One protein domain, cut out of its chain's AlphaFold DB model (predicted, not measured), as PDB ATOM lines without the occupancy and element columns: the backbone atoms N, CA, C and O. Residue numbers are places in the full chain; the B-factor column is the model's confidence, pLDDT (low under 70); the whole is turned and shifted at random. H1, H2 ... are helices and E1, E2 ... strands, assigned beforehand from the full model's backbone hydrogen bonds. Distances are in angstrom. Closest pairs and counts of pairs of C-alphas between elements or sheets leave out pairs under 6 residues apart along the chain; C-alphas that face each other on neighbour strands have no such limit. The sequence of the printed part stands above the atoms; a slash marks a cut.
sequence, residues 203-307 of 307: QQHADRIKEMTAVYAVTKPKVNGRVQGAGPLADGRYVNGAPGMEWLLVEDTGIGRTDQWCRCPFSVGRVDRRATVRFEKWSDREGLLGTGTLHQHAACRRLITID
ATOM      1  N   GLN A 203      37.822  13.719 198.124       91.25
ATOM      2  CA  GLN A 203      37.896  13.744 196.664       91.25
ATOM      3  C   GLN A 203      39.089  14.581 196.196       91.25
ATOM      4  O   GLN A 203      39.903  14.092 195.412       91.25
ATOM      5  N   GLN A 204      39.260  15.789 196.747       90.62
ATOM      6  CA  GLN A 204      40.450  16.610 196.504       90.62
ATOM      7  C   GLN A 204      41.747  15.852 196.823       90.62
ATOM      8  O   GLN A 204      42.711  15.924 196.058       90.62
ATOM      9  N   HIS A 205      41.775  15.105 197.931       92.44
ATOM     10  CA  HIS A 205      42.910  14.266 198.295       92.44
ATOM     11  C   HIS A 205      43.190  13.213 197.211       92.44
ATOM     12  O   HIS A 205      44.301  13.170 196.679       92.44
ATOM     13  N   ALA A 206      42.194  12.406 196.838       93.00
ATOM     14  CA  ALA A 206      42.361  11.349 195.843       93.00
ATOM     15  C   ALA A 206      42.830  11.890 194.481       93.00
ATOM     16  O   ALA A 206      43.753  11.334 193.875       93.00
ATOM     17  N   ASP A 207      42.238  12.995 194.021       93.50
ATOM     18  CA  ASP A 207      42.595  13.624 192.751       93.50
ATOM     19  C   ASP A 207      44.027  14.160 192.772       93.50
ATOM     20  O   ASP A 207      44.785  13.947 191.819       93.50
ATOM     21  N   ARG A 208      44.444  14.772 193.887       94.31
ATOM     22  CA  ARG A 208      45.801  15.305 194.020       94.31
ATOM     23  C   ARG A 208      46.863  14.208 194.069       94.31
ATOM     24  O   ARG A 208      47.865  14.318 193.364       94.31
ATOM     25  N   ILE A 209      46.649  13.121 194.822       94.19
ATOM     26  CA  ILE A 209      47.579  11.972 194.831       94.19
ATOM     27  C   ILE A 209      47.697  11.354 193.434       94.19
ATOM     28  O   ILE A 209      48.799  11.014 192.988       94.19
ATOM     29  N   LYS A 210      46.576  11.228 192.715       94.19
ATOM     30  CA  LYS A 210      46.554  10.696 191.350       94.19
ATOM     31  C   LYS A 210      47.370  11.565 190.390       94.19
ATOM     32  O   LYS A 210      48.146  11.019 189.604       94.19
ATOM     33  N   GLU A 211      47.228  12.887 190.471       94.19
ATOM     34  CA  GLU A 211      47.993  13.843 189.663       94.19
ATOM     35  C   GLU A 211      49.505  13.709 189.924       94.19
ATOM     36  O   GLU A 211      50.283  13.492 188.991       94.19
ATOM     37  N   MET A 212      49.916  13.728 191.199       92.75
ATOM     38  CA  MET A 212      51.322  13.580 191.600       92.75
ATOM     39  C   MET A 212      51.920  12.247 191.138       92.75
ATOM     40  O   MET A 212      53.028  12.204 190.598       92.75
ATOM     41  N   THR A 213      51.165  11.157 191.286       91.69
ATOM     42  CA  THR A 213      51.591   9.817 190.864       91.69
ATOM     43  C   THR A 213      51.777   9.735 189.348       91.69
ATOM     44  O   THR A 213      52.747   9.135 188.877       91.69
ATOM     45  N   ALA A 214      50.885  10.357 188.567       91.31
ATOM     46  CA  ALA A 214      50.997  10.394 187.112       91.31
ATOM     47  C   ALA A 214      52.257  11.151 186.661       91.31
ATOM     48  O   ALA A 214      53.023  10.641 185.838       91.31
ATOM     49  N   VAL A 215      52.524  12.320 187.250       89.62
ATOM     50  CA  VAL A 215      53.737  13.103 186.967       89.62
ATOM     51  C   VAL A 215      55.001  12.335 187.361       89.62
ATOM     52  O   VAL A 215      55.961  12.271 186.582       89.62
ATOM     53  N   TYR A 216      54.998  11.672 188.520       87.19
ATOM     54  CA  TYR A 216      56.099  10.816 188.960       87.19
ATOM     55  C   TYR A 216      56.402   9.684 187.966       87.19
ATOM     56  O   TYR A 216      57.559   9.476 187.588       87.19
ATOM     57  N   ALA A 217      55.365   8.989 187.489       87.12
ATOM     58  CA  ALA A 217      55.503   7.862 186.568       87.12
ATOM     59  C   ALA A 217      56.120   8.251 185.212       87.12
ATOM     60  O   ALA A 217      56.859   7.452 184.626       87.12
ATOM     61  N   VAL A 218      55.836   9.465 184.727       83.75
ATOM     62  CA  VAL A 218      56.356   9.989 183.454       83.75
ATOM     63  C   VAL A 218      57.773  10.531 183.606       83.75
ATOM     64  O   VAL A 218      58.631  10.256 182.768       83.75
ATOM     65  N   THR A 219      58.039  11.285 184.676       76.19
ATOM     66  CA  THR A 219      59.297  12.039 184.789       76.19
ATOM     67  C   THR A 219      60.476  11.163 185.215       76.19
ATOM     68  O   THR A 219      61.598  11.473 184.830       76.19
ATOM     69  N   LYS A 220      60.223  10.075 185.970       65.12
ATOM     70  CA  LYS A 220      61.199   9.102 186.512       65.12
ATOM     71  C   LYS A 220      62.545   9.740 186.918       65.12
ATOM     72  O   LYS A 220      63.424   9.863 186.062       65.12
ATOM     73  N   PRO A 221      62.754  10.091 188.202       61.38
ATOM     74  CA  PRO A 221      63.955  10.803 188.651       61.38
ATOM     75  C   PRO A 221      65.237  10.146 188.122       61.38
ATOM     76  O   PRO A 221      65.530   8.985 188.420       61.38
ATOM     77  N   LYS A 222      66.008  10.877 187.309       51.44
ATOM     78  CA  LYS A 222      67.307  10.402 186.828       51.44
ATOM     79  C   LYS A 222      68.357  10.608 187.934       51.44
ATOM     80  O   LYS A 222      68.731  11.739 188.209       51.44
ATOM     81  N   VAL A 223      68.905   9.491 188.435       49.12
ATOM     82  CA  VAL A 223      70.254   9.305 189.037       49.12
ATOM     83  C   VAL A 223      70.396   9.283 190.589       49.12
ATOM     84  O   VAL A 223      69.953  10.167 191.310       49.12
ATOM     85  N   ASN A 224      71.129   8.260 191.073       45.41
ATOM     86  CA  ASN A 224      71.852   8.116 192.359       45.41
ATOM     87  C   ASN A 224      71.080   8.175 193.695       45.41
ATOM     88  O   ASN A 224      71.548   8.780 194.660       45.41
ATOM     89  N   GLY A 225      69.943   7.484 193.805       45.41
ATOM     90  CA  GLY A 225      69.368   7.123 195.116       45.41
ATOM     91  C   GLY A 225      68.778   8.281 195.935       45.41
ATOM     92  O   GLY A 225      68.390   8.078 197.082       45.41
ATOM     93  N   ARG A 226      68.678   9.482 195.355       47.59
ATOM     94  CA  ARG A 226      67.926  10.616 195.901       47.59
ATOM     95  C   ARG A 226      66.916  11.052 194.852       47.59
ATOM     96  O   ARG A 226      67.297  11.397 193.740       47.59
ATOM     97  N   VAL A 227      65.633  10.996 195.193       51.38
ATOM     98  CA  VAL A 227      64.546  11.423 194.309       51.38
ATOM     99  C   VAL A 227      64.676  12.933 194.074       51.38
ATOM    100  O   VAL A 227      64.376  13.730 194.958       51.38
ATOM    101  N   GLN A 228      65.196  13.325 192.908       55.59
ATOM    102  CA  GLN A 228      65.097  14.691 192.386       55.59
ATOM    103  C   GLN A 228      63.713  14.840 191.752       55.59
ATOM    104  O   GLN A 228      63.294  13.929 191.052       55.59
ATOM    105  N   GLY A 229      62.991  15.923 192.036       60.59
ATOM    106  CA  GLY A 229      61.560  16.056 191.747       60.59
ATOM    107  C   GLY A 229      61.071  15.529 190.390       60.59
ATOM    108  O   GLY A 229      61.748  15.610 189.365       60.59
ATOM    109  N   ALA A 230      59.860  14.981 190.399       64.12
ATOM    110  CA  ALA A 230      59.058  14.798 189.208       64.12
ATOM    111  C   ALA A 230      58.520  16.165 188.738       64.12
ATOM    112  O   ALA A 230      58.432  17.100 189.529       64.12
ATOM    113  N   GLY A 231      58.269  16.308 187.437       73.69
ATOM    114  CA  GLY A 231      58.061  17.589 186.757       73.69
ATOM    115  C   GLY A 231      56.879  18.432 187.263       73.69
ATOM    116  O   GLY A 231      56.313  18.172 188.325       73.69
ATOM    117  N   PRO A 232      56.494  19.476 186.518       85.31
ATOM    118  CA  PRO A 232      55.390  20.326 186.931       85.31
ATOM    119  C   PRO A 232      54.044  19.591 186.824       85.31
ATOM    120  O   PRO A 232      53.800  18.840 185.876       85.31
ATOM    121  N   LEU A 233      53.170  19.850 187.791       89.50
ATOM    122  CA  LEU A 233      51.731  19.606 187.743       89.50
ATOM    123  C   LEU A 233      51.051  20.601 186.790       89.50
ATOM    124  O   LEU A 233      51.676  21.551 186.304       89.50
ATOM    125  N   ALA A 234      49.749  20.419 186.548       87.94
ATOM    126  CA  ALA A 234      48.982  21.331 185.697       87.94
ATOM    127  C   ALA A 234      48.921  22.763 186.263       87.94
ATOM    128  O   ALA A 234      48.830  23.724 185.501       87.94
ATOM    129  N   ASP A 235      49.019  22.910 187.588       89.38
ATOM    130  CA  ASP A 235      49.064  24.199 188.290       89.38
ATOM    131  C   ASP A 235      50.471  24.833 188.339       89.38
ATOM    132  O   ASP A 235      50.657  25.884 188.949       89.38
ATOM    133  N   GLY A 236      51.462  24.217 187.684       88.50
ATOM    134  CA  GLY A 236      52.835  24.714 187.597       88.50
ATOM    135  C   GLY A 236      53.736  24.342 188.777       88.50
ATOM    136  O   GLY A 236      54.928  24.649 188.731       88.50
ATOM    137  N   ARG A 237      53.224  23.659 189.812       91.19
ATOM    138  CA  ARG A 237      54.044  23.214 190.951       91.19
ATOM    139  C   ARG A 237      54.832  21.956 190.627       91.19
ATOM    140  O   ARG A 237      54.325  21.044 189.989       91.19
ATOM    141  N   TYR A 238      56.057  21.870 191.124       91.19
ATOM    142  CA  TYR A 238      56.941  20.723 190.956       91.19
ATOM    143  C   TYR A 238      56.758  19.715 192.079       91.19
ATOM    144  O   TYR A 238      56.704  20.079 193.255       91.19
ATOM    145  N   VAL A 239      56.712  18.438 191.709       90.56
ATOM    146  CA  VAL A 239      56.486  17.328 192.633       90.56
ATOM    147  C   VAL A 239      57.821  16.812 193.157       90.56
ATOM    148  O   VAL A 239      58.593  16.222 192.418       90.56
ATOM    149  N   ASN A 240      58.102  16.938 194.449       87.50
ATOM    150  CA  ASN A 240      59.241  16.272 195.084       87.50
ATOM    151  C   ASN A 240      58.746  15.116 195.960       87.50
ATOM    152  O   ASN A 240      57.814  15.296 196.734       87.50
ATOM    153  N   GLY A 241      59.368  13.940 195.866       83.75
ATOM    154  CA  GLY A 241      58.949  12.748 196.615       83.75
ATOM    155  C   GLY A 241      58.564  11.581 195.710       83.75
ATOM    156  O   GLY A 241      58.789  11.619 194.499       83.75
ATOM    157  N   ALA A 242      58.037  10.519 196.313       82.69
ATOM    158  CA  ALA A 242      57.680   9.283 195.627       82.69
ATOM    159  C   ALA A 242      56.450   8.628 196.278       82.69
ATOM    160  O   ALA A 242      56.198   8.875 197.459       82.69
ATOM    161  N   PRO A 243      55.731   7.745 195.556       83.94
ATOM    162  CA  PRO A 243      54.589   7.028 196.117       83.94
ATOM    163  C   PRO A 243      54.965   6.233 197.368       83.94
ATOM    164  O   PRO A 243      56.031   5.614 197.424       83.94
ATOM    165  N   GLY A 244      54.081   6.231 198.364       81.50
ATOM    166  CA  GLY A 244      54.298   5.619 199.673       81.50
ATOM    167  C   GLY A 244      55.116   6.470 200.653       81.50
ATOM    168  O   GLY A 244      55.299   6.045 201.793       81.50
ATOM    169  N   MET A 245      55.586   7.649 200.233       85.31
ATOM    170  CA  MET A 245      56.286   8.636 201.062       85.31
ATOM    171  C   MET A 245      55.487   9.947 201.117       85.31
ATOM    172  O   MET A 245      54.471  10.105 200.446       85.31
ATOM    173  N   GLU A 246      55.954  10.903 201.917       90.69
ATOM    174  CA  GLU A 246      55.435  12.270 201.859       90.69
ATOM    175  C   GLU A 246      55.856  12.947 200.545       90.69
ATOM    176  O   GLU A 246      56.999  12.813 200.090       90.69
ATOM    177  N   TRP A 247      54.937  13.713 199.963       91.94
ATOM    178  CA  TRP A 247      55.184  14.557 198.803       91.94
ATOM    179  C   TRP A 247      55.368  16.007 199.228       91.94
ATOM    180  O   TRP A 247      54.739  16.491 200.169       91.94
ATOM    181  N   LEU A 248      56.202  16.723 198.487       93.38
ATOM    182  CA  LEU A 248      56.412  18.150 198.630       93.38
ATOM    183  C   LEU A 248      56.216  18.824 197.274       93.38
ATOM    184  O   LEU A 248      57.053  18.698 196.378       93.38
ATOM    185  N   LEU A 249      55.119  19.562 197.146       94.25
ATOM    186  CA  LEU A 249      54.824  20.392 195.986       94.25
ATOM    187  C   LEU A 249      55.418  21.776 196.200       94.25
ATOM    188  O   LEU A 249      55.188  22.370 197.247       94.25
ATOM    189  N   VAL A 250      56.167  22.296 195.232       93.00
ATOM    190  CA  VAL A 250      56.820  23.612 195.336       93.00
ATOM    191  C   VAL A 250      56.586  24.412 194.058       93.00
ATOM    192  O   VAL A 250      56.561  23.839 192.977       93.00
ATOM    193  N   GLU A 251      56.420  25.730 194.144       92.00
ATOM    194  CA  GLU A 251      56.153  26.581 192.965       92.00
ATOM    195  C   GLU A 251      57.353  26.740 192.007       92.00
ATOM    196  O   GLU A 251      57.230  27.358 190.952       92.00
ATOM    197  N   ASP A 252      58.517  26.178 192.341       89.19
ATOM    198  CA  ASP A 252      59.705  26.167 191.488       89.19
ATOM    199  C   ASP A 252      60.377  24.783 191.464       89.19
ATOM    200  O   ASP A 252      59.973  23.848 192.152       89.19
ATOM    201  N   THR A 253      61.445  24.650 190.677       84.19
ATOM    202  CA  THR A 253      62.175  23.385 190.485       84.19
ATOM    203  C   THR A 253      63.016  22.955 191.695       84.19
ATOM    204  O   THR A 253      63.738  21.960 191.620       84.19
ATOM    205  N   GLY A 254      63.050  23.738 192.776       83.56
ATOM    206  CA  GLY A 254      63.979  23.532 193.881       83.56
ATOM    207  C   GLY A 254      63.461  22.544 194.926       83.56
ATOM    208  O   GLY A 254      62.310  22.603 195.349       83.56
ATOM    209  N   ILE A 255      64.350  21.703 195.454       85.44
ATOM    210  CA  ILE A 255      64.016  20.780 196.550       85.44
ATOM    211  C   ILE A 255      63.977  21.550 197.871       85.44
ATOM    212  O   ILE A 255      64.961  22.190 198.245       85.44
ATOM    213  N   GLY A 256      62.846  21.491 198.570       89.62
ATOM    214  CA  GLY A 256      62.656  22.102 199.884       89.62
ATOM    215  C   GLY A 256      63.021  21.197 201.061       89.62
ATOM    216  O   GLY A 256      62.991  19.973 200.952       89.62
ATOM    217  N   ARG A 257      63.339  21.811 202.202       92.31
ATOM    218  CA  ARG A 257      63.536  21.158 203.503       92.31
ATOM    219  C   ARG A 257      62.512  21.692 204.496       92.31
ATOM    220  O   ARG A 257      62.663  22.802 205.005       92.31
ATOM    221  N   THR A 258      61.473  20.905 204.752       94.06
ATOM    222  CA  THR A 258      60.382  21.247 205.680       94.06
ATOM    223  C   THR A 258      60.655  20.780 207.113       94.06
ATOM    224  O   THR A 258      59.858  21.015 208.008       94.06
ATOM    225  N   ASP A 259      61.766  20.088 207.347       93.94
ATOM    226  CA  ASP A 259      62.245  19.635 208.657       93.94
ATOM    227  C   ASP A 259      63.232  20.626 209.296       93.94
ATOM    228  O   ASP A 259      63.676  20.424 210.419       93.94
ATOM    229  N   GLN A 260      63.632  21.671 208.569       95.19
ATOM    230  CA  GLN A 260      64.678  22.604 208.973       95.19
ATOM    231  C   GLN A 260      64.219  24.032 208.747       95.19
ATOM    232  O   GLN A 260      63.884  24.407 207.624       95.19
ATOM    233  N   TRP A 261      64.306  24.855 209.787       95.25
ATOM    234  CA  TRP A 261      64.040  26.281 209.664       95.25
ATOM    235  C   TRP A 261      65.184  27.020 208.978       95.25
ATOM    236  O   TRP A 261      66.373  26.721 209.145       95.25
ATOM    237  N   CYS A 262      64.821  28.043 208.219       93.62
ATOM    238  CA  CYS A 262      65.748  28.971 207.622       93.62
ATOM    239  C   CYS A 262      66.395  29.837 208.709       93.62
ATOM    240  O   CYS A 262      65.723  30.420 209.561       93.62
ATOM    241  N   ARG A 263      67.726  29.927 208.645       90.75
ATOM    242  CA  ARG A 263      68.576  30.700 209.568       90.75
ATOM    243  C   ARG A 263      69.301  31.841 208.863       90.75
ATOM    244  O   ARG A 263      70.259  32.390 209.391       90.75
ATOM    245  N   CYS A 264      68.918  32.135 207.622       87.12
ATOM    246  CA  CYS A 264      69.536  33.226 206.890       87.12
ATOM    247  C   CYS A 264      69.181  34.545 207.593       87.12
ATOM    248  O   CYS A 264      68.009  34.737 207.921       87.12
ATOM    249  N   PRO A 265      70.139  35.463 207.785       71.62
ATOM    250  CA  PRO A 265      69.885  36.730 208.473       71.62
ATOM    251  C   PRO A 265      68.788  37.554 207.780       71.62
ATOM    252  O   PRO A 265      67.970  38.174 208.441       71.62
ATOM    253  N   PHE A 266      68.667  37.445 206.454       60.19
ATOM    254  CA  PHE A 266      67.607  38.084 205.659       60.19
ATOM    255  C   PHE A 266      66.205  37.473 205.842       60.19
ATOM    256  O   PHE A 266      65.232  37.990 205.309       60.19
ATOM    257  N   SER A 267      66.086  36.349 206.553       53.88
ATOM    258  CA  SER A 267      64.814  35.641 206.771       53.88
ATOM    259  C   SER A 267      64.249  35.795 208.187       53.88
ATOM    260  O   SER A 267      63.216  35.202 208.502       53.88
ATOM    261  N   VAL A 268      64.944  36.548 209.044       54.59
ATOM    262  CA  VAL A 268      64.557  36.851 210.426       54.59
ATOM    263  C   VAL A 268      64.293  38.361 210.477       54.59
ATOM    264  O   VAL A 268      65.171  39.151 210.151       54.59
ATOM    265  N   GLY A 269      63.052  38.774 210.736       51.19
ATOM    266  CA  GLY A 269      62.668  40.184 210.933       51.19
ATOM    267  C   GLY A 269      62.480  41.066 209.685       51.19
ATOM    268  O   GLY A 269      61.699  42.010 209.731       51.19
ATOM    269  N   ARG A 270      63.123  40.779 208.543       53.16
ATOM    270  CA  ARG A 270      62.944  41.538 207.280       53.16
ATOM    271  C   ARG A 270      62.946  40.628 206.058       53.16
ATOM    272  O   ARG A 270      63.797  40.749 205.182       53.16
ATOM    273  N   VAL A 271      62.004  39.686 206.011       51.22
ATOM    274  CA  VAL A 271      61.827  38.845 204.823       51.22
ATOM    275  C   VAL A 271      61.411  39.756 203.671       51.22
ATOM    276  O   VAL A 271      60.262  40.199 203.613       51.22
ATOM    277  N   ASP A 272      62.324  40.030 202.739       56.69
ATOM    278  CA  ASP A 272      61.908  40.446 201.407       56.69
ATOM    279  C   ASP A 272      61.010  39.322 200.881       56.69
ATOM    280  O   ASP A 272      61.472  38.212 200.605       56.69
ATOM    281  N   ARG A 273      59.697  39.582 200.812       54.59
ATOM    282  CA  ARG A 273      58.695  38.617 200.336       54.59
ATOM    283  C   ARG A 273      59.045  38.080 198.943       54.59
ATOM    284  O   ARG A 273      58.531  37.041 198.556       54.59
ATOM    285  N   ARG A 274      59.928  38.762 198.206       59.69
ATOM    286  CA  ARG A 274      60.440  38.341 196.897       59.69
ATOM    287  C   ARG A 274      61.462  37.202 196.956       59.69
ATOM    288  O   ARG A 274      61.867  36.740 195.901       59.69
ATOM    289  N   ALA A 275      61.875  36.759 198.144       83.94
ATOM    290  CA  ALA A 275      62.830  35.666 198.328       83.94
ATOM    291  C   ALA A 275      62.195  34.396 198.922       83.94
ATOM    292  O   ALA A 275      62.908  33.562 199.487       83.94
ATOM    293  N   THR A 276      60.874  34.219 198.838       91.12
ATOM    294  CA  THR A 276      60.197  33.006 199.317       91.12
ATOM    295  C   THR A 276      59.503  32.251 198.189       91.12
ATOM    296  O   THR A 276      59.188  32.811 197.145       91.12
ATOM    297  N   VAL A 277      59.286  30.953 198.395       93.06
ATOM    298  CA  VAL A 277      58.516  30.088 197.490       93.06
ATOM    299  C   VAL A 277      57.483  29.322 198.305       93.06
ATOM    300  O   VAL A 277      57.802  28.864 199.409       93.06
ATOM    301  N   ARG A 278      56.244  29.201 197.815       95.19
ATOM    302  CA  ARG A 278      55.224  28.434 198.540       95.19
ATOM    303  C   ARG A 278      55.418  26.942 198.333       95.19
ATOM    304  O   ARG A 278      55.927  26.500 197.298       95.19
ATOM    305  N   PHE A 279      54.975  26.170 199.317       95.31
ATOM    306  CA  PHE A 279      54.917  24.722 199.209       95.31
ATOM    307  C   PHE A 279      53.613  24.152 199.771       95.31
ATOM    308  O   PHE A 279      52.938  24.777 200.593       95.31
ATOM    309  N   GLU A 280      53.306  22.930 199.350       95.31
ATOM    310  CA  GLU A 280      52.301  22.064 199.961       95.31
ATOM    311  C   GLU A 280      52.968  20.734 200.329       95.31
ATOM    312  O   GLU A 280      53.685  20.147 199.514       95.31
ATOM    313  N   LYS A 281      52.745  20.251 201.550       93.94
ATOM    314  CA  LYS A 281      53.241  18.956 202.017       93.94
ATOM    315  C   LYS A 281      52.081  17.968 202.087       93.94
ATOM    316  O   LYS A 281      51.084  18.253 202.740       93.94
ATOM    317  N   TRP A 282      52.217  16.815 201.445       94.06
ATOM    318  CA  TRP A 282      51.146  15.828 201.286       94.06
ATOM    319  C   TRP A 282      51.576  14.431 201.739       94.06
ATOM    320  O   TRP A 282      52.753  14.082 201.696       94.06
ATOM    321  N   SER A 283      50.603  13.613 202.125       91.56
ATOM    322  CA  SER A 283      50.745  12.194 202.448       91.56
ATOM    323  C   SER A 283      49.671  11.401 201.722       91.56
ATOM    324  O   SER A 283      48.506  11.779 201.771       91.56
ATOM    325  N   ASP A 284      50.039  10.255 201.140       90.50
ATOM    326  CA  ASP A 284      49.088   9.322 200.511       90.50
ATOM    327  C   ASP A 284      47.982   8.852 201.471       90.50
ATOM    328  O   ASP A 284      46.917   8.408 201.045       90.50
ATOM    329  N   ARG A 285      48.254   8.881 202.781       88.94
ATOM    330  CA  ARG A 285      47.340   8.383 203.816       88.94
ATOM    331  C   ARG A 285      46.486   9.481 204.425       88.94
ATOM    332  O   ARG A 285      45.334   9.235 204.757       88.94
ATOM    333  N   GLU A 286      47.066  10.661 204.608       87.56
ATOM    334  CA  GLU A 286      46.488  11.724 205.441       87.56
ATOM    335  C   GLU A 286      46.081  12.963 204.634       87.56
ATOM    336  O   GLU A 286      45.458  13.869 205.179       87.56
ATOM    337  N   GLY A 287      46.378  13.005 203.333       91.88
ATOM    338  CA  GLY A 287      46.095  14.158 202.490       91.88
ATOM    339  C   GLY A 287      47.077  15.296 202.721       91.88
ATOM    340  O   GLY A 287      48.282  15.067 202.868       91.88
ATOM    341  N   LEU A 288      46.582  16.534 202.688       92.31
ATOM    342  CA  LEU A 288      47.410  17.716 202.894       92.31
ATOM    343  C   LEU A 288      47.848  17.778 204.362       92.31
ATOM    344  O   LEU A 288      47.039  18.005 205.258       92.31
ATOM    345  N   LEU A 289      49.146  17.604 204.595       91.50
ATOM    346  CA  LEU A 289      49.762  17.697 205.915       91.50
ATOM    347  C   LEU A 289      49.996  19.147 206.344       91.50
ATOM    348  O   LEU A 289      50.005  19.438 207.533       91.50
ATOM    349  N   GLY A 290      50.230  20.054 205.396       91.00
ATOM    350  CA  GLY A 290      50.405  21.470 205.700       91.00
ATOM    351  C   GLY A 290      50.879  22.290 204.512       91.00
ATOM    352  O   GLY A 290      51.309  21.761 203.483       91.00
ATOM    353  N   THR A 291      50.807  23.603 204.679       93.94
ATOM    354  CA  THR A 291      51.283  24.590 203.712       93.94
ATOM    355  C   THR A 291      52.323  25.498 204.348       93.94
ATOM    356  O   THR A 291      52.595  25.407 205.544       93.94
ATOM    357  N   GLY A 292      52.964  26.338 203.546       94.56
ATOM    358  CA  GLY A 292      53.872  27.343 204.073       94.56
ATOM    359  C   GLY A 292      54.773  27.954 203.018       94.56
ATOM    360  O   GLY A 292      54.526  27.865 201.809       94.56
ATOM    361  N   THR A 293      55.869  28.544 203.490       95.19
ATOM    362  CA  THR A 293      56.896  29.133 202.633       95.19
ATOM    363  C   THR A 293      58.291  28.606 202.946       95.19
ATOM    364  O   THR A 293      58.655  28.368 204.099       95.19
ATOM    365  N   LEU A 294      59.098  28.445 201.901       94.62
ATOM    366  CA  LEU A 294      60.521  28.128 201.977       94.62
ATOM    367  C   LEU A 294      61.345  29.335 201.530       94.62
ATOM    368  O   LEU A 294      60.895  30.157 200.731       94.62
ATOM    369  N   HIS A 295      62.592  29.400 201.981       92.44
ATOM    370  CA  HIS A 295      63.561  30.355 201.457       92.44
ATOM    371  C   HIS A 295      63.943  29.984 200.020       92.44
ATOM    372  O   HIS A 295      64.461  28.894 199.777       92.44
ATOM    373  N   GLN A 296      63.741  30.896 199.070       91.44
ATOM    374  CA  GLN A 296      63.969  30.649 197.646       91.44
ATOM    375  C   GLN A 296      65.454  30.450 197.304       91.44
ATOM    376  O   GLN A 296      65.767  29.747 196.343       91.44
ATOM    377  N   HIS A 297      66.375  31.003 198.107       89.00
ATOM    378  CA  HIS A 297      67.817  30.905 197.873       89.00
ATOM    379  C   HIS A 297      68.268  29.446 197.696       89.00
ATOM    380  O   HIS A 297      68.084  28.618 198.595       89.00
ATOM    381  N   ALA A 298      68.924  29.153 196.567       86.06
ATOM    382  CA  ALA A 298      69.266  27.795 196.133       86.06
ATOM    383  C   ALA A 298      70.061  26.988 197.178       86.06
ATOM    384  O   ALA A 298      69.851  25.789 197.324       86.06
ATOM    385  N   ALA A 299      70.938  27.648 197.943       87.69
ATOM    386  CA  ALA A 299      71.719  26.997 198.999       87.69
ATOM    387  C   ALA A 299      70.964  26.789 200.330       87.69
ATOM    388  O   ALA A 299      71.448  26.050 201.183       87.69
ATOM    389  N   CYS A 300      69.822  27.457 200.545       90.69
ATOM    390  CA  CYS A 300      69.080  27.371 201.805       90.69
ATOM    391  C   CYS A 300      67.869  26.447 201.678       90.69
ATOM    392  O   CYS A 300      67.879  25.380 202.285       90.69
ATOM    393  N   ARG A 301      66.853  26.818 200.884       91.94
ATOM    394  CA  ARG A 301      65.646  25.999 200.634       91.94
ATOM    395  C   ARG A 301      64.953  25.453 201.892       91.94
ATOM    396  O   ARG A 301      64.330  24.397 201.854       91.94
ATOM    397  N   ARG A 302      65.080  26.158 203.014       94.62
ATOM    398  CA  ARG A 302      64.555  25.774 204.334       94.62
ATOM    399  C   ARG A 302      63.277  26.530 204.676       94.62
ATOM    400  O   ARG A 302      63.034  27.600 204.121       94.62
ATOM    401  N   LEU A 303      62.515  25.988 205.615       95.06
ATOM    402  CA  LEU A 303      61.238  26.508 206.096       95.06
ATOM    403  C   LEU A 303      61.341  27.939 206.643       95.06
ATOM    404  O   LEU A 303      62.212  28.231 207.461       95.06
ATOM    405  N   ILE A 304      60.455  28.831 206.203       93.50
ATOM    406  CA  ILE A 304      60.289  30.186 206.756       93.50
ATOM    407  C   ILE A 304      58.980  30.284 207.535       93.50
ATOM    408  O   ILE A 304      59.006  30.807 208.646       93.50
ATOM    409  N   THR A 305      57.872  29.791 206.970       93.69
ATOM    410  CA  THR A 305      56.566  29.732 207.649       93.69
ATOM    411  C   THR A 305      55.867  28.399 207.443       93.69
ATOM    412  O   THR A 305      56.091  27.735 206.428       93.69
ATOM    413  N   ILE A 306      54.998  28.061 208.392       93.00
ATOM    414  CA  ILE A 306      53.962  27.030 208.294       93.00
ATOM    415  C   ILE A 306      52.610  27.746 208.273       93.00
ATOM    416  O   ILE A 306      52.331  28.499 209.194       93.00
ATOM    417  N   ASP A 307      51.787  27.512 207.260       88.56
ATOM    418  CA  ASP A 307      50.454  28.117 207.130       88.56
ATOM    419  C   ASP A 307      49.367  27.079 207.450       88.56
ATOM    420  O   ASP A 307      49.469  25.945 206.905       88.56
TER     421      ASP A 307
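What this domain is: This is residues 203 to 307 of the 307 residues of an uncharacterized protein of Saccharothrix sp. ALI-22-I (UniProt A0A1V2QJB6). What shape do the atoms make? One strongly twisted wall of seven strands has a single long helix, H1, packed across it near E1 and E2, while the long hairpin of E5 and E6 runs away from that helix toward E7, E4 and the loop of residues 262 to 275. What is it made of? The 105 printed residues hold one named helix and seven named strands in the order H1 E1 E2 E3 E4 E5 E6 E7, a mixed class. The mixed sheet runs E1 E2 E3 E5 E6 E7 E4 and makes two layers with H1, a helix on one face of a sheet. The whole is compact, with a radius of gyration of the C-alphas of 13.8 A and spans of 40 by 32 by 22 A.

Where its parts are: Where are the strands? E5 is residues 276 to 283, 23.1 A long, and E6 is 287 to 295, 23.8 A, with a bend of 50 degrees at residue 292. E1 is residues 230 to 232, E2 238 to 240, E3 246 to 250, E4 257 to 261 and E7 302 to 306; C-alpha 306 is at (53.962, 27.030, 208.294). Where is the helix? H1 is residues 203 to 219, 24.5 A long, from C-alpha 203 at (37.896, 13.744, 196.664) to C-alpha 219 at (59.297, 12.039, 184.789).

How they stand to each other: How are the strands joined? E1 E2 E3 and E5 E6 E7 are meanders, each strand the antiparallel neighbour of the one before, with N 230 and O 239 at 2.7 A, N 240 and O 248 at 2.8 A, N 277 and O 294 at 2.9 A, and N 295 and O 302 at 2.8 A. E3 and E5 are antiparallel at 154 degrees, with N 249 and O 280 at 2.8 A. Edge strand E4 is parallel to E7, with N 303 and O 260 at 2.9 A. How does the helix stand? H1 is on the sheet at a height of 8.3 A and runs across the strands, at 67 degrees to E1 on the local plane. Its closest C-alphas to E1 are those of Tyr 216 and Ala 230, 5.0 A apart. Every O i to N i+4 pair in H1 is within hydrogen-bond range.

The domain as a whole: How far does it reach? The two C-alphas farthest apart are those of Val 218 and Gly 269, at 41.3 A. Is it continuous? The printed part has no cut, and the link from E4 to E5, 14 residues, is long. Where is confidence low? The mean pLDDT of the printed part is 83.4, and residues 220 to 230 and 266 to 274 are under 70.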